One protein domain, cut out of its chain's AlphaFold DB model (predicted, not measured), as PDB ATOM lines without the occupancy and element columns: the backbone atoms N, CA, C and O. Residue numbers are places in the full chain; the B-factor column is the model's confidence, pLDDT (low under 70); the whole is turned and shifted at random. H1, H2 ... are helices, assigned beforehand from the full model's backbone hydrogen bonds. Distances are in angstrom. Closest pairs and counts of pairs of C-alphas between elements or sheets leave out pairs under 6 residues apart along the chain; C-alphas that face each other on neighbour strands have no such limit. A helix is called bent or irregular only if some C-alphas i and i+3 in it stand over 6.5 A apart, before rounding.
ATOM      1  N   LYS A   9     174.391 179.369 168.734       94.38
ATOM      2  CA  LYS A   9     173.629 178.422 169.567       94.38
ATOM      3  C   LYS A   9     172.273 178.115 168.947       94.38
ATOM      4  O   LYS A   9     171.930 176.943 168.809       94.38
ATOM      5  N   GLY A  10     171.522 179.148 168.564       93.00
ATOM      6  CA  GLY A  10     170.243 178.980 167.876       93.00
ATOM      7  C   GLY A  10     170.414 178.258 166.541       93.00
ATOM      8  O   GLY A  10     169.649 177.344 166.229       93.00
ATOM      9  N   PHE A  11     171.468 178.591 165.792       92.44
ATOM     10  CA  PHE A  11     171.797 177.926 164.533       92.44
ATOM     11  C   PHE A  11     172.108 176.432 164.721       92.44
ATOM     12  O   PHE A  11     171.491 175.593 164.066       92.44
ATOM     13  N   ALA A  12     172.983 176.079 165.670       92.81
ATOM     14  CA  ALA A  12     173.316 174.687 165.976       92.81
ATOM     15  C   ALA A  12     172.094 173.873 166.440       92.81
ATOM     16  O   ALA A  12     171.925 172.723 166.034       92.81
ATOM     17  N   GLN A  13     171.210 174.472 167.248       93.62
ATOM     18  CA  GLN A  13     169.950 173.839 167.654       93.62
ATOM     19  C   GLN A  13     169.028 173.571 166.463       93.62
ATOM     20  O   GLN A  13     168.415 172.507 166.397       93.62
ATOM     21  N   ASN A  14     168.942 174.512 165.522       91.50
ATOM     22  CA  ASN A  14     168.110 174.360 164.335       91.50
ATOM     23  C   ASN A  14     168.620 173.214 163.444       91.50
ATOM     24  O   ASN A  14     167.843 172.343 163.062       91.50
ATOM     25  N   LEU A  15     169.935 173.152 163.209       89.56
ATOM     26  CA  LEU A  15     170.566 172.054 162.468       89.56
ATOM     27  C   LEU A  15     170.323 170.696 163.139       89.56
ATOM     28  O   LEU A  15     169.964 169.729 162.472       89.56
ATOM     29  N   ALA A  16     170.461 170.625 164.466       88.31
ATOM     30  CA  ALA A  16     170.209 169.395 165.208       88.31
ATOM     31  C   ALA A  16     168.752 168.930 165.082       88.31
ATOM     32  O   ALA A  16     168.511 167.740 164.908       88.31
ATOM     33  N   GLN A  17     167.788 169.856 165.127       89.31
ATOM     34  CA  GLN A  17     166.369 169.538 164.944       89.31
ATOM     35  C   GLN A  17     166.074 169.007 163.539       89.31
ATOM     36  O   GLN A  17     165.370 168.010 163.417       89.31
ATOM     37  N   GLN A  18     166.641 169.626 162.501       85.44
ATOM     38  CA  GLN A  18     166.492 169.161 161.118       85.44
ATOM     39  C   GLN A  18     167.091 167.761 160.928       85.44
ATOM     40  O   GLN A  18     166.501 166.903 160.275       85.44
ATOM     41  N   ALA A  19     168.237 167.498 161.557       84.38
ATOM     42  CA  ALA A  19     168.919 166.218 161.446       84.38
ATOM     43  C   ALA A  19     168.155 165.050 162.094       84.38
ATOM     44  O   ALA A  19     168.360 163.912 161.677       84.38
ATOM     45  N   LEU A  20     167.266 165.295 163.072       84.25
ATOM     46  CA  LEU A  20     166.492 164.236 163.740       84.25
ATOM     47  C   LEU A  20     165.659 163.404 162.757       84.25
ATOM     48  O   LEU A  20     165.553 162.190 162.927       84.25
ATOM     49  N   GLU A  21     165.097 164.040 161.727       85.94
ATOM     50  CA  GLU A  21     164.287 163.367 160.705       85.94
ATOM     51  C   GLU A  21     165.131 162.508 159.752       85.94
ATOM     52  O   GLU A  21     164.612 161.599 159.103       85.94
ATOM     53  N   LEU A  22     166.437 162.772 159.689       87.06
ATOM     54  CA  LEU A  22     167.385 162.098 158.807       87.06
ATOM     55  C   LEU A  22     168.101 160.926 159.491       87.06
ATOM     56  O   LEU A  22     168.787 160.150 158.819       87.06
ATOM     57  N   ILE A  23     167.973 160.780 160.817       89.56
ATOM     58  CA  ILE A  23     168.612 159.681 161.550       89.56
ATOM     59  C   ILE A  23     168.011 158.345 161.085       89.56
ATOM     60  O   ILE A  23     166.784 158.213 161.033       89.56
ATOM     61  N   PRO A  24     168.839 157.322 160.796       88.88
ATOM     62  CA  PRO A  24     168.334 156.031 160.353       88.88
ATOM     63  C   PRO A  24     167.283 155.442 161.315       88.88
ATOM     64  O   PRO A  24     167.502 155.391 162.532       88.88
ATOM     65  N   PRO A  25     166.125 154.983 160.799       88.94
ATOM     66  CA  PRO A  25     165.014 154.543 161.639       88.94
ATOM     67  C   PRO A  25     165.348 153.276 162.433       88.94
ATOM     68  O   PRO A  25     164.786 153.075 163.511       88.94
ATOM     69  N   ASP A  26     166.278 152.466 161.918       91.31
ATOM     70  CA  ASP A  26     166.803 151.237 162.513       91.31
ATOM     71  C   ASP A  26     167.682 151.471 163.751       91.31
ATOM     72  O   ASP A  26     167.950 150.525 164.491       91.31
ATOM     73  N   PHE A  27     168.093 152.713 164.024       92.19
ATOM     74  CA  PHE A  27     168.883 153.028 165.211       92.19
ATOM     75  C   PHE A  27     168.034 152.949 166.486       92.19
ATOM     76  O   PHE A  27     166.879 153.392 166.530       92.19
ATOM     77  N   ASN A  28     168.628 152.422 167.554       92.88
ATOM     78  CA  ASN A  28     168.032 152.458 168.888       92.88
ATOM     79  C   ASN A  28     168.127 153.868 169.504       92.88
ATOM     80  O   ASN A  28     168.830 154.742 168.995       92.88
ATOM     81  N   ASP A  29     167.442 154.093 170.625       93.25
ATOM     82  CA  ASP A  29     167.378 155.419 171.253       93.25
ATOM     83  C   ASP A  29     168.754 155.956 171.666       93.25
ATOM     84  O   ASP A  29     169.019 157.149 171.533       93.25
ATOM     85  N   ASN A  30     169.666 155.092 172.125       93.31
ATOM     86  CA  ASN A  30     171.020 155.510 172.486       93.31
ATOM     87  C   ASN A  30     171.804 155.994 171.257       93.31
ATOM     88  O   ASN A  30     172.421 157.055 171.306       93.31
ATOM     89  N   GLN A  31     171.718 155.262 170.147       93.62
ATOM     90  CA  GLN A  31     172.357 155.614 168.880       93.62
ATOM     91  C   GLN A  31     171.770 156.899 168.286       93.62
ATOM     92  O   GLN A  31     172.517 157.774 167.854       93.62
ATOM     93  N   LYS A  32     170.439 157.052 168.315       93.81
ATOM     94  CA  LYS A  32     169.752 158.272 167.864       93.81
ATOM     95  C   LYS A  32     170.191 159.490 168.672       93.81
ATOM     96  O   LYS A  32     170.585 160.505 168.100       93.81
ATOM     97  N   ASN A  33     170.200 159.361 169.998       93.12
ATOM     98  CA  ASN A  33     170.663 160.417 170.893       93.12
ATOM     99  C   ASN A  33     172.140 160.745 170.666       93.12
ATOM    100  O   ASN A  33     172.509 161.915 170.675       93.12
ATOM    101  N   TYR A  34     172.985 159.736 170.439       95.31
ATOM    102  CA  TYR A  34     174.398 159.944 170.147       95.31
ATOM    103  C   TYR A  34     174.598 160.790 168.883       95.31
ATOM    104  O   TYR A  34     175.278 161.811 168.947       95.31
ATOM    105  N   VAL A  35     173.961 160.426 167.764       95.38
ATOM    106  CA  VAL A  35     174.062 161.166 166.492       95.38
ATOM    107  C   VAL A  35     173.593 162.617 166.651       95.38
ATOM    108  O   VAL A  35     174.316 163.547 166.287       95.38
ATOM    109  N   ALA A  36     172.420 162.825 167.259       93.81
ATOM    110  CA  ALA A  36     171.852 164.159 167.460       93.81
ATOM    111  C   ALA A  36     172.734 165.044 168.358       93.81
ATOM    112  O   ALA A  36     173.024 166.194 168.020       93.81
ATOM    113  N   ASN A  37     173.204 164.498 169.484       94.38
ATOM    114  CA  ASN A  37     174.066 165.224 170.415       94.38
ATOM    115  C   ASN A  37     175.438 165.518 169.806       94.38
ATOM    116  O   ASN A  37     175.990 166.585 170.048       94.38
ATOM    117  N   THR A  38     175.979 164.602 169.002       95.62
ATOM    118  CA  THR A  38     177.274 164.778 168.335       95.62
ATOM    119  C   THR A  38     177.237 165.960 167.371       95.62
ATOM    120  O   THR A  38     178.097 166.838 167.453       95.62
ATOM    121  N   LEU A  39     176.209 166.035 166.515       94.81
ATOM    122  CA  LEU A  39     176.004 167.186 165.633       94.81
ATOM    123  C   LEU A  39     175.868 168.473 166.452       94.81
ATOM    124  O   LEU A  39     176.608 169.426 166.207       94.81
ATOM    125  N   LEU A  40     174.958 168.499 167.435       96.44
ATOM    126  CA  LEU A  40     174.689 169.701 168.232       96.44
ATOM    127  C   LEU A  40     175.954 170.209 168.928       96.44
ATOM    128  O   LEU A  40     176.248 171.406 168.889       96.44
ATOM    129  N   ASN A  41     176.713 169.304 169.547       96.56
ATOM    130  CA  ASN A  41     177.926 169.637 170.279       96.56
ATOM    131  C   ASN A  41     178.986 170.229 169.350       96.56
ATOM    132  O   ASN A  41     179.496 171.312 169.638       96.56
ATOM    133  N   PHE A  42     179.299 169.579 168.226       97.00
ATOM    134  CA  PHE A  42     180.344 170.089 167.336       97.00
ATOM    135  C   PHE A  42     179.933 171.353 166.592       97.00
ATOM    136  O   PHE A  42     180.759 172.253 166.465       97.00
ATOM    137  N   ALA A  43     178.669 171.481 166.184       95.06
ATOM    138  CA  ALA A  43     178.156 172.726 165.617       95.06
ATOM    139  C   ALA A  43     178.264 173.881 166.626       95.06
ATOM    140  O   ALA A  43     178.731 174.968 166.291       95.06
ATOM    141  N   THR A  44     177.911 173.633 167.891       96.50
ATOM    142  CA  THR A  44     178.008 174.648 168.949       96.50
ATOM    143  C   THR A  44     179.459 175.041 169.220       96.50
ATOM    144  O   THR A  44     179.756 176.229 169.308       96.50
ATOM    145  N   VAL A  45     180.369 174.067 169.339       95.56
ATOM    146  CA  VAL A  45     181.795 174.320 169.611       95.56
ATOM    147  C   VAL A  45     182.462 175.046 168.446       95.56
ATOM    148  O   VAL A  45     183.201 176.000 168.672       95.56
ATOM    149  N   ALA A  46     182.176 174.645 167.207       94.56
ATOM    150  CA  ALA A  46     182.704 175.312 166.023       94.56
ATOM    151  C   ALA A  46     182.211 176.758 165.919       94.56
ATOM    152  O   ALA A  46     183.013 177.675 165.749       94.56
ATOM    153  N   GLY A  47     180.903 176.970 166.079       94.00
ATOM    154  CA  GLY A  47     180.318 178.304 166.047       94.00
ATOM    155  C   GLY A  47     180.845 179.204 167.165       94.00
ATOM    156  O   GLY A  47     181.163 180.361 166.908       94.00
ATOM    157  N   GLN A  48     181.029 178.662 168.373       94.38
ATOM    158  CA  GLN A  48     181.669 179.369 169.484       94.38
ATOM    159  C   GLN A  48     183.108 179.774 169.140       94.38
ATOM    160  O   GLN A  48     183.472 180.927 169.333       94.38
ATOM    161  N   ALA A  49     183.915 178.853 168.600       93.12
ATOM    162  CA  ALA A  49     185.302 179.134 168.235       93.12
ATOM    163  C   ALA A  49     185.409 180.246 167.178       93.12
ATOM    164  O   ALA A  49     186.264 181.119 167.286       93.12
ATOM    165  N   LEU A  50     184.509 180.249 166.190       92.62
ATOM    166  CA  LEU A  50     184.438 181.291 165.158       92.62
ATOM    167  C   LEU A  50     183.940 182.629 165.714       92.62
ATOM    168  O   LEU A  50     184.354 183.683 165.243       92.62
ATOM    169  N   TYR A  51     183.033 182.589 166.691       90.69
ATOM    170  CA  TYR A  51     182.478 183.777 167.330       90.69
ATOM    171  C   TYR A  51     183.481 184.462 168.271       90.69
ATOM    172  O   TYR A  51     183.554 185.692 168.283       90.69
ATOM    173  N   ASP A  52     184.232 183.674 169.045       89.81
ATOM    174  CA  ASP A  52     185.154 184.164 170.076       89.81
ATOM    175  C   ASP A  52     186.512 184.594 169.514       89.81
ATOM    176  O   ASP A  52     187.116 185.542 170.023       89.81
ATOM    177  N   ASP A  53     187.023 183.898 168.493       86.62
ATOM    178  CA  ASP A  53     188.348 184.171 167.944       86.62
ATOM    179  C   ASP A  53     188.287 185.201 166.812       86.62
ATOM    180  O   ASP A  53     188.261 184.895 165.618       86.62
ATOM    181  N   GLU A  54     188.310 186.470 167.212       81.38
ATOM    182  CA  GLU A  54     188.309 187.604 166.289       81.38
ATOM    183  C   GLU A  54     189.521 187.617 165.342       81.38
ATOM    184  O   GLU A  54     189.461 188.237 164.277       81.38
ATOM    185  N   SER A  55     190.622 186.940 165.700       85.00
ATOM    186  CA  SER A  55     191.827 186.891 164.866       85.00
ATOM    187  C   SER A  55     191.621 186.090 163.578       85.00
ATOM    188  O   SER A  55     192.368 186.278 162.618       85.00
ATOM    189  N   LEU A  56     190.569 185.266 163.529       84.56
ATOM    190  CA  LEU A  56     190.175 184.506 162.347       84.56
ATOM    191  C   LEU A  56     189.558 185.375 161.246       84.56
ATOM    192  O   LEU A  56     189.450 184.929 160.111       84.56
ATOM    193  N   GLY A  57     189.116 186.598 161.558       86.19
ATOM    194  CA  GLY A  57     188.668 187.565 160.549       86.19
ATOM    195  C   GLY A  57     187.483 187.125 159.677       86.19
ATOM    196  O   GLY A  57     187.278 187.707 158.610       86.19
ATOM    197  N   PHE A  58     186.707 186.122 160.097       90.06
ATOM    198  CA  PHE A  58     185.555 185.639 159.339       90.06
ATOM    199  C   PHE A  58     184.350 186.571 159.454       90.06
ATOM    200  O   PHE A  58     184.058 187.128 160.514       90.06
ATOM    201  N   ASN A  59     183.610 186.700 158.354       90.06
ATOM    202  CA  ASN A  59     182.299 187.339 158.363       90.06
ATOM    203  C   ASN A  59     181.187 186.350 158.772       90.06
ATOM    204  O   ASN A  59     181.425 185.154 158.956       90.06
ATOM    205  N   LEU A  60     179.959 186.861 158.906       88.44
ATOM    206  CA  LEU A  60     178.788 186.065 159.284       88.44
ATOM    207  C   LEU A  60     178.554 184.877 158.344       88.44
ATOM    208  O   LEU A  60     178.389 183.758 158.822       88.44
ATOM    209  N   ASP A  61     178.587 185.101 157.032       88.38
ATOM    210  CA  ASP A  61     178.304 184.063 156.036       88.38
ATOM    211  C   ASP A  61     179.336 182.929 156.097       88.38
ATOM    212  O   ASP A  61     178.981 181.751 156.058       88.38
ATOM    213  N   GLN A  62     180.615 183.272 156.264       90.25
ATOM    214  CA  GLN A  62     181.695 182.300 156.433       90.25
ATOM    215  C   GLN A  62     181.532 181.512 157.733       90.25
ATOM    216  O   GLN A  62     181.676 180.291 157.731       90.25
ATOM    217  N   ALA A  63     181.195 182.180 158.837       91.38
ATOM    218  CA  ALA A  63     181.027 181.514 160.122       91.38
ATOM    219  C   ALA A  63     179.830 180.549 160.131       91.38
ATOM    220  O   ALA A  63     179.943 179.422 160.623       91.38
ATOM    221  N   VAL A  64     178.713 180.956 159.520       90.69
ATOM    222  CA  VAL A  64     177.540 180.101 159.289       90.69
ATOM    223  C   VAL A  64     177.921 178.900 158.425       90.69
ATOM    224  O   VAL A  64     177.646 177.765 158.809       90.69
ATOM    225  N   MET A  65     178.615 179.128 157.306       90.25
ATOM    226  CA  MET A  65     178.986 178.065 156.373       90.25
ATOM    227  C   MET A  65     179.942 177.039 156.995       90.25
ATOM    228  O   MET A  65     179.706 175.840 156.877       90.25
ATOM    229  N   ILE A  66     180.984 177.474 157.709       92.06
ATOM    230  CA  ILE A  66     181.917 176.561 158.391       92.06
ATOM    231  C   ILE A  66     181.184 175.750 159.469       92.06
ATOM    232  O   ILE A  66     181.389 174.541 159.584       92.06
ATOM    233  N   THR A  67     180.294 176.395 160.228       93.31
ATOM    234  CA  THR A  67     179.502 175.722 161.268       93.31
ATOM    235  C   THR A  67     178.566 174.669 160.675       93.31
ATOM    236  O   THR A  67     178.478 173.564 161.208       93.31
ATOM    237  N   GLN A  68     177.909 174.981 159.555       91.19
ATOM    238  CA  GLN A  68     177.043 174.048 158.838       91.19
ATOM    239  C   GLN A  68     177.823 172.840 158.310       91.19
ATOM    240  O   GLN A  68     177.425 171.705 158.555       91.19
ATOM    241  N   ILE A  69     178.967 173.077 157.662       91.19
ATOM    242  CA  ILE A  69     179.836 172.009 157.158       91.19
ATOM    243  C   ILE A  69     180.215 171.052 158.296       91.19
ATOM    244  O   ILE A  69     180.093 169.838 158.161       91.19
ATOM    245  N   ILE A  70     180.625 171.572 159.453       93.25
ATOM    246  CA  ILE A  70     180.983 170.723 160.597       93.25
ATOM    247  C   ILE A  70     179.784 169.930 161.102       93.25
ATOM    248  O   ILE A  70     179.944 168.751 161.414       93.25
ATOM    249  N   ALA A  71     178.603 170.539 161.170       92.62
ATOM    250  CA  ALA A  71     177.387 169.863 161.605       92.62
ATOM    251  C   ALA A  71     177.030 168.680 160.688       92.62
ATOM    252  O   ALA A  71     176.847 167.563 161.175       92.62
ATOM    253  N   GLU A  72     176.991 168.906 159.373       90.69
ATOM    254  CA  GLU A  72     176.633 167.897 158.369       90.69
ATOM    255  C   GLU A  72     177.627 166.734 158.362       90.69
ATOM    256  O   GLU A  72     177.249 165.567 158.509       90.69
ATOM    257  N   TRP A  73     178.922 167.039 158.288       92.69
ATOM    258  CA  TRP A  73     179.954 166.009 158.316       92.69
ATOM    259  C   TRP A  73     179.954 165.236 159.637       92.69
ATOM    260  O   TRP A  73     180.096 164.011 159.629       92.69
ATOM    261  N   SER A  74     179.753 165.921 160.767       93.62
ATOM    262  CA  SER A  74     179.672 165.272 162.078       93.62
ATOM    263  C   SER A  74     178.489 164.318 162.172       93.62
ATOM    264  O   SER A  74     178.638 163.206 162.679       93.62
ATOM    265  N   PHE A  75     177.332 164.712 161.639       94.75
ATOM    266  CA  PHE A  75     176.158 163.853 161.557       94.75
ATOM    267  C   PHE A  75     176.454 162.586 160.761       94.75
ATOM    268  O   PHE A  75     176.352 161.484 161.298       94.75
ATOM    269  N   HIS A  76     176.908 162.722 159.518       92.31
ATOM    270  CA  HIS A  76     177.155 161.561 158.670       92.31
ATOM    271  C   HIS A  76     178.252 160.651 159.227       92.31
ATOM    272  O   HIS A  76     178.107 159.430 159.208       92.31
ATOM    273  N   LYS A  77     179.331 161.219 159.777       92.75
ATOM    274  CA  LYS A  77     180.398 160.416 160.384       92.75
ATOM    275  C   LYS A  77     179.941 159.728 161.659       92.75
ATOM    276  O   LYS A  77     180.303 158.575 161.854       92.75
ATOM    277  N   SER A  78     179.091 160.356 162.469       95.25
ATOM    278  CA  SER A  78     178.498 159.683 163.626       95.25
ATOM    279  C   SER A  78     177.597 158.512 163.207       95.25
ATOM    280  O   SER A  78     177.660 157.455 163.828       95.25
ATOM    281  N   VAL A  79     176.842 158.638 162.108       94.00
ATOM    282  CA  VAL A  79     176.052 157.534 161.531       94.00
ATOM    283  C   VAL A  79     176.950 156.394 161.042       94.00
ATOM    284  O   VAL A  79     176.686 155.231 161.358       94.00
ATOM    285  N   ASP A  80     178.021 156.707 160.312       92.88
ATOM    286  CA  ASP A  80     178.980 155.703 159.838       92.88
ATOM    287  C   ASP A  80     179.665 154.986 161.006       92.88
ATOM    288  O   ASP A  80     179.827 153.770 160.976       92.88
ATOM    289  N   LEU A  81     179.993 155.712 162.074       93.81
ATOM    290  CA  LEU A  81     180.571 155.177 163.303       93.81
ATOM    291  C   LEU A  81     179.627 154.195 164.000       93.81
ATOM    292  O   LEU A  81     180.052 153.096 164.350       93.81
ATOM    293  N   VAL A  82     178.336 154.524 164.118       93.19
ATOM    294  CA  VAL A  82     177.338 153.584 164.654       93.19
ATOM    295  C   VAL A  82     177.247 152.319 163.791       93.19
ATOM    296  O   VAL A  82     177.181 151.213 164.327       93.19
ATOM    297  N   ARG A  83     177.271 152.456 162.459       91.75
ATOM    298  CA  ARG A  83     177.167 151.322 161.518       91.75
ATOM    299  C   ARG A  83     178.449 150.503 161.380       91.75
ATOM    300  O   ARG A  83     178.393 149.338 160.998       91.75
ATOM    301  N   SER A  84     179.592 151.099 161.699       90.56
ATOM    302  CA  SER A  84     180.901 150.455 161.592       90.56
ATOM    303  C   SER A  84     181.070 149.276 162.549       90.56
ATOM    304  O   SER A  84     181.921 148.432 162.311       90.56
ATOM    305  N   GLY A  85     180.277 149.218 163.625       89.12
ATOM    306  CA  GLY A  85     180.423 148.225 164.689       89.12
ATOM    307  C   GLY A  85     181.562 148.525 165.672       89.12
ATOM    308  O   GLY A  85     181.753 147.761 166.616       89.12
ATOM    309  N   ILE A  86     182.298 149.633 165.497       92.06
ATOM    310  CA  ILE A  86     183.321 150.076 166.453       92.06
ATOM    311  C   ILE A  86     182.686 150.218 167.849       92.06
ATOM    312  O   ILE A  86     181.605 150.804 167.961       92.06
ATOM    313  N   PRO A  87     183.332 149.737 168.929       89.94
ATOM    314  CA  PRO A  87     182.808 149.887 170.283       89.94
ATOM    315  C   PRO A  87     182.563 151.349 170.675       89.94
ATOM    316  O   PRO A  87     183.414 152.215 170.460       89.94
ATOM    317  N   GLN A  88     181.430 151.609 171.335       92.62
ATOM    318  CA  GLN A  88     180.973 152.961 171.687       92.62
ATOM    319  C   GLN A  88     181.986 153.787 172.488       92.62
ATOM    320  O   GLN A  88     182.066 155.000 172.328       92.62
ATOM    321  N   GLN A  89     182.814 153.145 173.311       93.69
ATOM    322  CA  GLN A  89     183.859 153.823 174.086       93.69
ATOM    323  C   GLN A  89     184.928 154.527 173.229       93.69
ATOM    324  O   GLN A  89     185.661 155.369 173.740       93.69
ATOM    325  N   TYR A  90     185.021 154.199 171.937       95.06
ATOM    326  CA  TYR A  90     185.948 154.832 170.994       95.06
ATOM    327  C   TYR A  90     185.275 155.857 170.085       95.06
ATOM    328  O   TYR A  90     185.956 156.502 169.291       95.06
ATOM    329  N   TRP A  91     183.961 156.036 170.208       95.50
ATOM    330  CA  TRP A  91     183.208 156.904 169.321       95.50
ATOM    331  C   TRP A  91     183.617 158.376 169.449       95.50
ATOM    332  O   TRP A  91     184.021 158.991 168.461       95.50
ATOM    333  N   ASP A  92     183.605 158.914 170.671       95.12
ATOM    334  CA  ASP A  92     183.956 160.316 170.919       95.12
ATOM    335  C   ASP A  92     185.401 160.655 170.506       95.12
ATOM    336  O   ASP A  92     185.584 161.649 169.801       95.12
ATOM    337  N   PRO A  93     186.438 159.857 170.854       95.94
ATOM    338  CA  PRO A  93     187.803 160.123 170.395       95.94
ATOM    339  C   PRO A  93     187.949 160.194 168.870       95.94
ATOM    340  O   PRO A  93     188.670 161.054 168.361       95.94
ATOM    341  N   VAL A  94     187.273 159.305 168.132       96.19
ATOM    342  CA  VAL A  94     187.294 159.303 166.660       96.19
ATOM    343  C   VAL A  94     186.586 160.543 166.122       96.19
ATOM    344  O   VAL A  94     187.133 161.269 165.291       96.19
ATOM    345  N   MET A  95     185.397 160.837 166.645       97.19
ATOM    346  CA  MET A  95     184.615 161.991 166.225       97.19
ATOM    347  C   MET A  95     185.300 163.328 166.517       97.19
ATOM    348  O   MET A  95     185.232 164.229 165.688       97.19
ATOM    349  N   GLN A  96     186.007 163.457 167.641       96.50
ATOM    350  CA  GLN A  96     186.777 164.660 167.965       96.50
ATOM    351  C   GLN A  96     187.898 164.917 166.952       96.50
ATOM    352  O   GLN A  96     188.062 166.051 166.503       96.50
ATOM    353  N   LYS A  97     188.640 163.873 166.547       97.31
ATOM    354  CA  LYS A  97     189.681 163.991 165.512       97.31
ATOM    355  C   LYS A  97     189.086 164.426 164.176       97.31
ATOM    356  O   LYS A  97     189.624 165.316 163.526       97.31
ATOM    357  N   ILE A  98     187.949 163.847 163.796       95.69
ATOM    358  CA  ILE A  98     187.234 164.196 162.564       95.69
ATOM    359  C   ILE A  98     186.736 165.644 162.603       95.69
ATOM    360  O   ILE A  98     187.019 166.403 161.680       95.69
ATOM    361  N   ALA A  99     186.038 166.043 163.669       95.12
ATOM    362  CA  ALA A  99     185.513 167.398 163.835       95.12
ATOM    363  C   ALA A  99     186.633 168.446 163.799       95.12
ATOM    364  O   ALA A  99     186.506 169.462 163.115       95.12
ATOM    365  N   TYR A 100     187.757 168.165 164.466       95.81
ATOM    366  CA  TYR A 100     188.945 169.014 164.422       95.81
ATOM    367  C   TYR A 100     189.512 169.137 163.002       95.81
ATOM    368  O   TYR A 100     189.769 170.247 162.540       95.81
ATOM    369  N   THR A 101     189.652 168.020 162.278       96.25
ATOM    370  CA  THR A 101     190.104 168.038 160.882       96.25
ATOM    371  C   THR A 101     189.179 168.882 160.005       96.25
ATOM    372  O   THR A 101     189.667 169.712 159.241       96.25
ATOM    373  N   ILE A 102     187.857 168.715 160.116       94.19
ATOM    374  CA  ILE A 102     186.895 169.496 159.323       94.19
ATOM    375  C   ILE A 102     187.059 170.985 159.623       94.19
ATOM    376  O   ILE A 102     187.163 171.781 158.693       94.19
ATOM    377  N   PHE A 103     187.129 171.353 160.906       94.75
ATOM    378  CA  PHE A 103     187.281 172.741 161.328       94.75
ATOM    379  C   PHE A 103     188.563 173.371 160.783       94.75
ATOM    380  O   PHE A 103     188.499 174.430 160.163       94.75
ATOM    381  N   GLU A 104     189.716 172.717 160.942       95.12
ATOM    382  CA  GLU A 104     190.995 173.264 160.482       95.12
ATOM    383  C   GLU A 104     191.063 173.392 158.957       95.12
ATOM    384  O   GLU A 104     191.523 174.413 158.438       95.12
ATOM    385  N   ILE A 105     190.585 172.385 158.222       94.19
ATOM    386  CA  ILE A 105     190.608 172.415 156.756       94.19
ATOM    387  C   ILE A 105     189.622 173.452 156.220       94.19
ATOM    388  O   ILE A 105     190.010 174.248 155.362       94.19
ATOM    389  N   ALA A 106     188.399 173.513 156.759       91.94
ATOM    390  CA  ALA A 106     187.427 174.540 156.397       91.94
ATOM    391  C   ALA A 106     188.001 175.933 156.677       91.94
ATOM    392  O   ALA A 106     188.098 176.759 155.770       91.94
ATOM    393  N   LYS A 107     188.483 176.173 157.900       91.94
ATOM    394  CA  LYS A 107     189.087 177.446 158.304       91.94
ATOM    395  C   LYS A 107     190.169 177.896 157.321       91.94
ATOM    396  O   LYS A 107     190.137 179.035 156.853       91.94
ATOM    397  N   ASN A 108     191.094 177.006 156.965       92.56
ATOM    398  CA  ASN A 108     192.191 177.316 156.050       92.56
ATOM    399  C   ASN A 108     191.719 177.547 154.606       92.56
ATOM    400  O   ASN A 108     192.243 178.435 153.932       92.56
ATOM    401  N   ALA A 109     190.741 176.777 154.127       91.12
ATOM    402  CA  ALA A 109     190.190 176.917 152.782       91.12
ATOM    403  C   ALA A 109     189.422 178.239 152.608       91.12
ATOM    404  O   ALA A 109     189.612 178.933 151.607       91.12
ATOM    405  N   PHE A 110     188.619 178.633 153.603       88.88
ATOM    406  CA  PHE A 110     187.893 179.906 153.584       88.88
ATOM    407  C   PHE A 110     188.826 181.118 153.703       88.88
ATOM    408  O   PHE A 110     188.598 182.114 153.020       88.88
ATOM    409  N   HIS A 111     189.913 181.027 154.481       89.12
ATOM    410  CA  HIS A 111     190.952 182.070 154.513       89.12
ATOM    411  C   HIS A 111     191.636 182.270 153.159       89.12
ATOM    412  O   HIS A 111     191.961 183.392 152.780       89.12
ATOM    413  N   GLN A 112     191.850 181.183 152.420       89.81
ATOM    414  CA  GLN A 112     192.433 181.222 151.078       89.81
ATOM    415  C   GLN A 112     191.441 181.706 150.010       89.81
ATOM    416  O   GLN A 112     191.822 181.849 148.850       89.81
ATOM    417  N   GLY A 113     190.179 181.957 150.379       87.50
ATOM    418  CA  GLY A 113     189.134 182.364 149.445       87.50
ATOM    419  C   GLY A 113     188.834 181.296 148.395       87.50
ATOM    420  O   GLY A 113     188.445 181.635 147.276       87.50
ATOM    421  N   LEU A 114     189.054 180.016 148.722       88.56
ATOM    422  CA  LEU A 114     188.773 178.930 147.791       88.56
ATOM    423  C   LEU A 114     187.268 178.866 147.492       88.56
ATOM    424  O   LEU A 114     186.453 179.080 148.395       88.56
ATOM    425  N   PRO A 115     186.876 178.524 146.251       86.19
ATOM    426  CA  PRO A 115     185.488 178.212 145.942       86.19
ATOM    427  C   PRO A 115     184.962 177.099 146.850       86.19
ATOM    428  O   PRO A 115     185.690 176.156 147.172       86.19
ATOM    429  N   GLN A 116     183.684 177.172 147.215       77.69
ATOM    430  CA  GLN A 116     183.067 176.221 148.140       77.69
ATOM    431  C   GLN A 116     183.223 174.762 147.686       77.69
ATOM    432  O   GLN A 116     183.575 173.923 148.506       77.69
ATOM    433  N   ASP A 117     183.069 174.460 146.392       81.44
ATOM    434  CA  ASP A 117     183.279 173.102 145.861       81.44
ATOM    435  C   ASP A 117     184.690 172.567 146.146       81.44
ATOM    436  O   ASP A 117     184.863 171.409 146.524       81.44
ATOM    437  N   GLN A 118     185.711 173.417 146.011       83.94
ATOM    438  CA  GLN A 118     187.096 173.038 146.301       83.94
ATOM    439  C   GLN A 118     187.322 172.874 147.806       83.94
ATOM    440  O   GLN A 118     188.030 171.961 148.226       83.94
ATOM    441  N   CYS A 119     186.692 173.724 148.624       87.62
ATOM    442  CA  CYS A 119     186.691 173.580 150.077       87.62
ATOM    443  C   CYS A 119     186.106 172.220 150.490       87.62
ATOM    444  O   CYS A 119     186.754 171.467 151.216       87.62
ATOM    445  N   LEU A 120     184.939 171.851 149.953       85.50
ATOM    446  CA  LEU A 120     184.288 170.572 150.237       85.50
ATOM    447  C   LEU A 120     185.137 169.374 149.788       85.50
ATOM    448  O   LEU A 120     185.247 168.408 150.539       85.50
ATOM    449  N   GLN A 121     185.795 169.446 148.625       86.75
ATOM    450  CA  GLN A 121     186.721 168.402 148.155       86.75
ATOM    451  C   GLN A 121     187.931 168.217 149.077       86.75
ATOM    452  O   GLN A 121     188.335 167.087 149.359       86.75
ATOM    453  N   LEU A 122     188.512 169.316 149.570       90.06
ATOM    454  CA  LEU A 122     189.616 169.251 150.528       90.06
ATOM    455  C   LEU A 122     189.162 168.632 151.849       90.06
ATOM    456  O   LEU A 122     189.840 167.752 152.382       90.06
ATOM    457  N   ILE A 123     188.007 169.058 152.360       90.19
ATOM    458  CA  ILE A 123     187.433 168.506 153.589       90.19
ATOM    459  C   ILE A 123     187.182 167.011 153.425       90.19
ATOM    460  O   ILE A 123     187.635 166.237 154.260       90.19
ATOM    461  N   GLU A 124     186.557 166.589 152.328       89.31
ATOM    462  CA  GLU A 124     186.325 165.178 152.018       89.31
ATOM    463  C   GLU A 124     187.621 164.363 152.059       89.31
ATOM    464  O   GLU A 124     187.699 163.354 152.767       89.31
ATOM    465  N   HIS A 125     188.651 164.814 151.340       89.62
ATOM    466  CA  HIS A 125     189.930 164.117 151.288       89.62
ATOM    467  C   HIS A 125     190.528 163.933 152.689       89.62
ATOM    468  O   HIS A 125     190.928 162.828 153.072       89.62
ATOM    469  N   HIS A 126     190.553 165.007 153.477       92.94
ATOM    470  CA  HIS A 126     191.140 164.996 154.810       92.94
ATOM    471  C   HIS A 126     190.297 164.232 155.835       92.94
ATOM    472  O   HIS A 126     190.864 163.549 156.691       92.94
ATOM    473  N   VAL A 127     188.967 164.277 155.741       93.94
ATOM    474  CA  VAL A 127     188.070 163.484 156.591       93.94
ATOM    475  C   VAL A 127     188.218 162.000 156.283       93.94
ATOM    476  O   VAL A 127     188.336 161.208 157.214       93.94
ATOM    477  N   LYS A 128     188.275 161.613 155.003       91.06
ATOM    478  CA  LYS A 128     188.486 160.218 154.593       91.06
ATOM    479  C   LYS A 128     189.806 159.678 155.119       91.06
ATOM    480  O   LYS A 128     189.835 158.595 155.692       91.06
ATOM    481  N   LYS A 129     190.876 160.459 154.972       93.38
ATOM    482  CA  LYS A 129     192.177 160.108 155.530       93.38
ATOM    483  C   LYS A 129     192.111 159.969 157.055       93.38
ATOM    484  O   LYS A 129     192.485 158.934 157.578       93.38
ATOM    485  N   THR A 130     191.558 160.963 157.752       95.75
ATOM    486  CA  THR A 130     191.443 160.945 159.224       95.75
ATOM    487  C   THR A 130     190.627 159.749 159.719       95.75
ATOM    488  O   THR A 130     190.971 159.155 160.734       95.75
ATOM    489  N   TRP A 131     189.560 159.381 159.007       94.94
ATOM    490  CA  TRP A 131     188.748 158.198 159.293       94.94
ATOM    491  C   TRP A 131     189.577 156.913 159.224       94.94
ATOM    492  O   TRP A 131     189.581 156.146 160.184       94.94
ATOM    493  N   ILE A 132     190.307 156.715 158.121       93.62
ATOM    494  CA  ILE A 132     191.179 155.550 157.923       93.62
ATOM    495  C   ILE A 132     192.272 155.524 158.995       93.62
ATOM    496  O   ILE A 132     192.389 154.528 159.702       93.62
ATOM    497  N   ASP A 133     192.975 156.640 159.206       95.69
ATOM    498  CA  ASP A 133     194.038 156.758 160.212       95.69
ATOM    499  C   ASP A 133     193.517 156.410 161.627       95.69
ATOM    500  O   ASP A 133     194.196 155.751 162.413       95.69
ATOM    501  N   CYS A 134     192.286 156.818 161.969       96.25
ATOM    502  CA  CYS A 134     191.669 156.481 163.255       96.25
ATOM    503  C   CYS A 134     191.372 154.983 163.394       96.25
ATOM    504  O   CYS A 134     191.582 154.422 164.469       96.25
ATOM    505  N   ILE A 135     190.867 154.343 162.339       94.69
ATOM    506  CA  ILE A 135     190.577 152.905 162.344       94.69
ATOM    507  C   ILE A 135     191.880 152.108 162.423       94.69
ATOM    508  O   ILE A 135     191.979 151.184 163.232       94.69
ATOM    509  N   GLU A 136     192.892 152.493 161.644       95.62
ATOM    510  CA  GLU A 136     194.228 151.898 161.703       95.62
ATOM    511  C   GLU A 136     194.816 152.009 163.113       95.62
ATOM    512  O   GLU A 136     195.281 151.010 163.658       95.62
ATOM    513  N   GLU A 137     194.701 153.168 163.769       96.00
ATOM    514  CA  GLU A 137     195.168 153.357 165.145       96.00
ATOM    515  C   GLU A 137     194.431 152.457 166.153       96.00
ATOM    516  O   GLU A 137     195.054 151.920 167.075       96.00
ATOM    517  N   LEU A 138     193.112 152.280 166.006       94.94
ATOM    518  CA  LEU A 138     192.341 151.366 166.855       94.94
ATOM    519  C   LEU A 138     192.806 149.918 166.665       94.94
ATOM    520  O   LEU A 138     192.978 149.194 167.648       94.94
ATOM    521  N   LYS A 139     193.051 149.511 165.418       94.50
ATOM    522  CA  LYS A 139     193.544 148.173 165.086       94.50
ATOM    523  C   LYS A 139     194.972 147.961 165.594       94.50
ATOM    524  O   LYS A 139     195.253 146.933 166.202       94.50
ATOM    525  N   ASP A 140     195.870 148.929 165.431       96.25
ATOM    526  CA  ASP A 140     197.273 148.809 165.853       96.25
ATOM    527  C   ASP A 140     197.418 148.743 167.379       96.25
ATOM    528  O   ASP A 140     198.342 148.122 167.909       96.25
ATOM    529  N   LYS A 141     196.453 149.315 168.104       94.81
ATOM    530  CA  LYS A 141     196.318 149.168 169.559       94.81
ATOM    531  C   LYS A 141     195.604 147.877 169.985       94.81
ATOM    532  O   LYS A 141     195.402 147.684 171.182       94.81
ATOM    533  N   ASN A 142     195.251 146.994 169.047       92.88
ATOM    534  CA  ASN A 142     194.467 145.771 169.258       92.88
ATOM    535  C   ASN A 142     193.104 146.027 169.932       92.88
ATOM    536  O   ASN A 142     192.640 145.224 170.741       92.88
ATOM    537  N   LEU A 143     192.475 147.169 169.639       90.69
ATOM    538  CA  LEU A 143     191.163 147.544 170.183       90.69
ATOM    539  C   LEU A 143     190.004 147.077 169.294       90.69
ATOM    540  O   LEU A 143     188.865 147.037 169.759       90.69
ATOM    541  N   ILE A 144     190.307 146.747 168.038       92.75
ATOM    542  CA  ILE A 144     189.419 146.155 167.035       92.75
ATOM    543  C   ILE A 144     190.204 145.107 166.232       92.75
ATOM    544  O   ILE A 144     191.432 145.193 166.153       92.75
ATOM    545  N   ASP A 145     189.512 144.134 165.641       92.06
ATOM    546  CA  ASP A 145     190.113 143.145 164.739       92.06
ATOM    547  C   ASP A 145     190.132 143.615 163.269       92.06
ATOM    548  O   ASP A 145     189.582 144.663 162.916       92.06
ATOM    549  N   GLU A 146     190.792 142.840 162.400       91.44
ATOM    550  CA  GLU A 146     190.924 143.177 160.976       91.44
ATOM    551  C   GLU A 146     189.575 143.151 160.237       91.44
ATOM    552  O   GLU A 146     189.350 143.973 159.353       91.44
ATOM    553  N   GLY A 147     188.646 142.271 160.625       89.94
ATOM    554  CA  GLY A 147     187.313 142.214 160.021       89.94
ATOM    555  C   GLY A 147     186.503 143.474 160.326       89.94
ATOM    556  O   GLY A 147     185.870 144.045 159.435       89.94
ATOM    557  N   LEU A 148     186.579 143.959 161.566       89.25
ATOM    558  CA  LEU A 148     185.930 145.196 161.980       89.25
ATOM    559  C   LEU A 148     186.574 146.426 161.328       89.25
ATOM    560  O   LEU A 148     185.866 147.358 160.947       89.25
ATOM    561  N   LYS A 149     187.899 146.416 161.138       90.56
ATOM    562  CA  LYS A 149     188.613 147.436 160.359       90.56
ATOM    563  C   LYS A 149     188.114 147.486 158.915       90.56
ATOM    564  O   LYS A 149     187.700 148.553 158.463       90.56
ATOM    565  N   GLU A 150     188.079 146.351 158.215       89.38
ATOM    566  CA  GLU A 150     187.581 146.284 156.836       89.38
ATOM    567  C   GLU A 150     186.118 146.746 156.740       89.38
ATOM    568  O   GLU A 150     185.753 147.491 155.828       89.38
ATOM    569  N   GLN A 151     185.266 146.354 157.691       86.62
ATOM    570  CA  GLN A 151     183.880 146.820 157.746       86.62
ATOM    571  C   GLN A 151     183.802 148.343 157.922       86.62
ATOM    572  O   GLN A 151     183.075 149.013 157.185       86.62
ATOM    573  N   ALA A 152     184.549 148.902 158.874       88.25
ATOM    574  CA  ALA A 152     184.533 150.327 159.182       88.25
ATOM    575  C   ALA A 152     185.084 151.186 158.029       88.25
ATOM    576  O   ALA A 152     184.523 152.239 157.713       88.25
ATOM    577  N   GLU A 153     186.140 150.733 157.350       86.06
ATOM    578  CA  GLU A 153     186.698 151.401 156.169       86.06
ATOM    579  C   GLU A 153     185.683 151.446 155.014       86.06
ATOM    580  O   GLU A 153     185.522 152.484 154.368       86.06
ATOM    581  N   ASN A 154     184.939 150.354 154.808       81.44
ATOM    582  CA  ASN A 154     183.934 150.236 153.748       81.44
ATOM    583  C   ASN A 154     182.596 150.924 154.068       81.44
ATOM    584  O   ASN A 154     181.789 151.141 153.163       81.44
ATOM    585  N   GLN A 155     182.343 151.281 155.329       75.19
ATOM    586  CA  GLN A 155     181.100 151.934 155.749       75.19
ATOM    587  C   GLN A 155     181.048 153.427 155.383       75.19
ATOM    588  O   GLN A 155     179.975 154.029 155.380       75.19
ATOM    589  N   SER A 156     182.199 154.027 155.080       63.69
ATOM    590  CA  SER A 156     182.365 155.468 154.900       63.69
ATOM    591  C   SER A 156     181.721 155.960 153.590       63.69
ATOM    592  O   SER A 156     182.353 155.963 152.535       63.69
ATOM    593  N   ASN A 157     180.468 156.430 153.643       59.59
ATOM    594  CA  ASN A 157     179.707 156.937 152.481       59.59
ATOM    595  C   ASN A 157     180.050 158.399 152.117       59.59
ATOM    596  O   ASN A 157     179.176 159.216 151.826       59.59
ATOM    597  N   ILE A 158     181.335 158.744 152.155       57.66
ATOM    598  CA  ILE A 158     181.852 160.111 151.971       57.66
ATOM    599  C   ILE A 158     181.481 160.667 150.581       57.66
ATOM    600  O   ILE A 158     180.905 161.751 150.491       57.66
ATOM    601  N   ASP A 159     181.646 159.863 149.527       53.28
ATOM    602  CA  ASP A 159     181.317 160.220 148.139       53.28
ATOM    603  C   ASP A 159     179.806 160.475 147.886       53.28
ATOM    604  O   ASP A 159     179.419 161.013 146.843       53.28
ATOM    605  N   ALA A 160     178.916 160.025 148.782       58.22
ATOM    606  CA  ALA A 160     177.474 160.279 148.685       58.22
ATOM    607  C   ALA A 160     177.091 161.642 149.283       58.22
ATOM    608  O   ALA A 160     176.158 162.281 148.800       58.22
ATOM    609  N   MET A 161     177.850 162.110 150.279       64.06
ATOM    610  CA  MET A 161     177.599 163.364 150.988       64.06
ATOM    611  C   MET A 161     177.824 164.585 150.096       64.06
ATOM    612  O   MET A 161     176.978 165.471 150.050       64.06
ATOM    613  N   MET A 162     178.912 164.611 149.316       58.69
ATOM    614  CA  MET A 162     179.180 165.717 148.387       58.69
ATOM    615  C   MET A 162     178.100 165.837 147.310       58.69
ATOM    616  O   MET A 162     177.675 166.940 146.977       58.69
ATOM    617  N   GLN A 163     177.622 164.707 146.784       60.44
ATOM    618  CA  GLN A 163     176.535 164.717 145.804       60.44
ATOM    619  C   GLN A 163     175.241 165.276 146.399       60.44
ATOM    620  O   GLN A 163     174.500 165.956 145.693       60.44
ATOM    621  N   GLN A 164     174.983 165.014 147.682       61.69
ATOM    622  CA  GLN A 164     173.821 165.551 148.374       61.69
ATOM    623  C   GLN A 164     173.972 167.054 148.653       61.69
ATOM    624  O   GLN A 164     173.080 167.815 148.290       61.69
TER     625      GLN A 164
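What this domain is: This is residues 9 to 164 of the 336 residues of an uncharacterized protein of Candidatus Melainabacteria bacterium MEL.A1 (UniProt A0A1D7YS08). Five helices, H1 to H5, stand side by side in an up-and-down bundle, with H3 in the middle, H1 and H2 packed on one side of it and H4 on another. Short H6 folds back along the end of H5 and closes the gap to the last residues of H3, while H7 only just packs on H5. The printed part has 156 residues, with seven named helices in the order H1 to H7 and no named strand; its class is all helix. It is compact, with a radius of gyration of the C-alphas of 15.4 A, and spans 45 by 30 by 28 A.

How they stand to each other: H3, residues 60 to 84, is the hub, touching four other helices. It forms a hairpin with H2, residues 29 to 52, at a shallow tilt of 26 degrees; their closest C-alphas, of Ala 43 and Ala 71, are 5.0 A apart. It forms another with H4, residues 88 to 111, at 29 degrees, closest at Ile 70 and Ile 102, whose C-alphas are 6.2 A apart. H1, residues 9 to 20, forms a hairpin with H2, with the closest C-alphas, of Ala 12 and Ala 43, 5.2 A apart. H1 also touches residues 67 to 75 of H3, at a tilt of 36 degrees, only just steep. H5, residues 116 to 140, forms a hairpin with H4, and the closest C-alphas, of Ala 109 and Cys 119, are 5.5 A apart. H3 and H5 are near each other. H6, residues 146 to 154, touches residues 80 to 84 of H3, with the closest C-alphas, of Ser 84 and Ala 152, 4.4 A apart. H6 also forms a hairpin with H5, touching its residues 131 to 139; the closest C-alphas, of Ile 135 and Lys 149, are 6.1 A apart. H7, residues 158 to 164, only just touches H5, with 3 pairs of C-alphas within 8 A, the closest being Glu 124 and Ile 158 at 6.8 A. H1 and H5 are apart. Every O i to N i+4 pair is within hydrogen-bond range in H1, H2, H3, H5 and H6; in H4 it is 18 of 20, and in H7 1 of 3, beside 3 of 4 O i to N i+3 pairs.

Where its parts are: H3 is 35.7 A from first to last C-alpha, beginning at C-alpha 60 (178.788, 186.065, 159.284). H2 measures 33.8 A, H4 35.2 A and H5 35.6 A. H4 is irregular, with C-alphas 89 and 92 7.2 A apart. H1 begins at C-alpha 9 (173.629, 178.422, 169.567), and H7 ends at C-alpha 164 (173.821, 165.551, 148.374).

The domain as a whole: The C-alphas farthest apart, of Glu 54 and Gly 147, are 45.8 A apart. The printed part has no cut, and no link is long. The mean pLDDT of the printed part is 89.7; residues 156 to 164 are under 70.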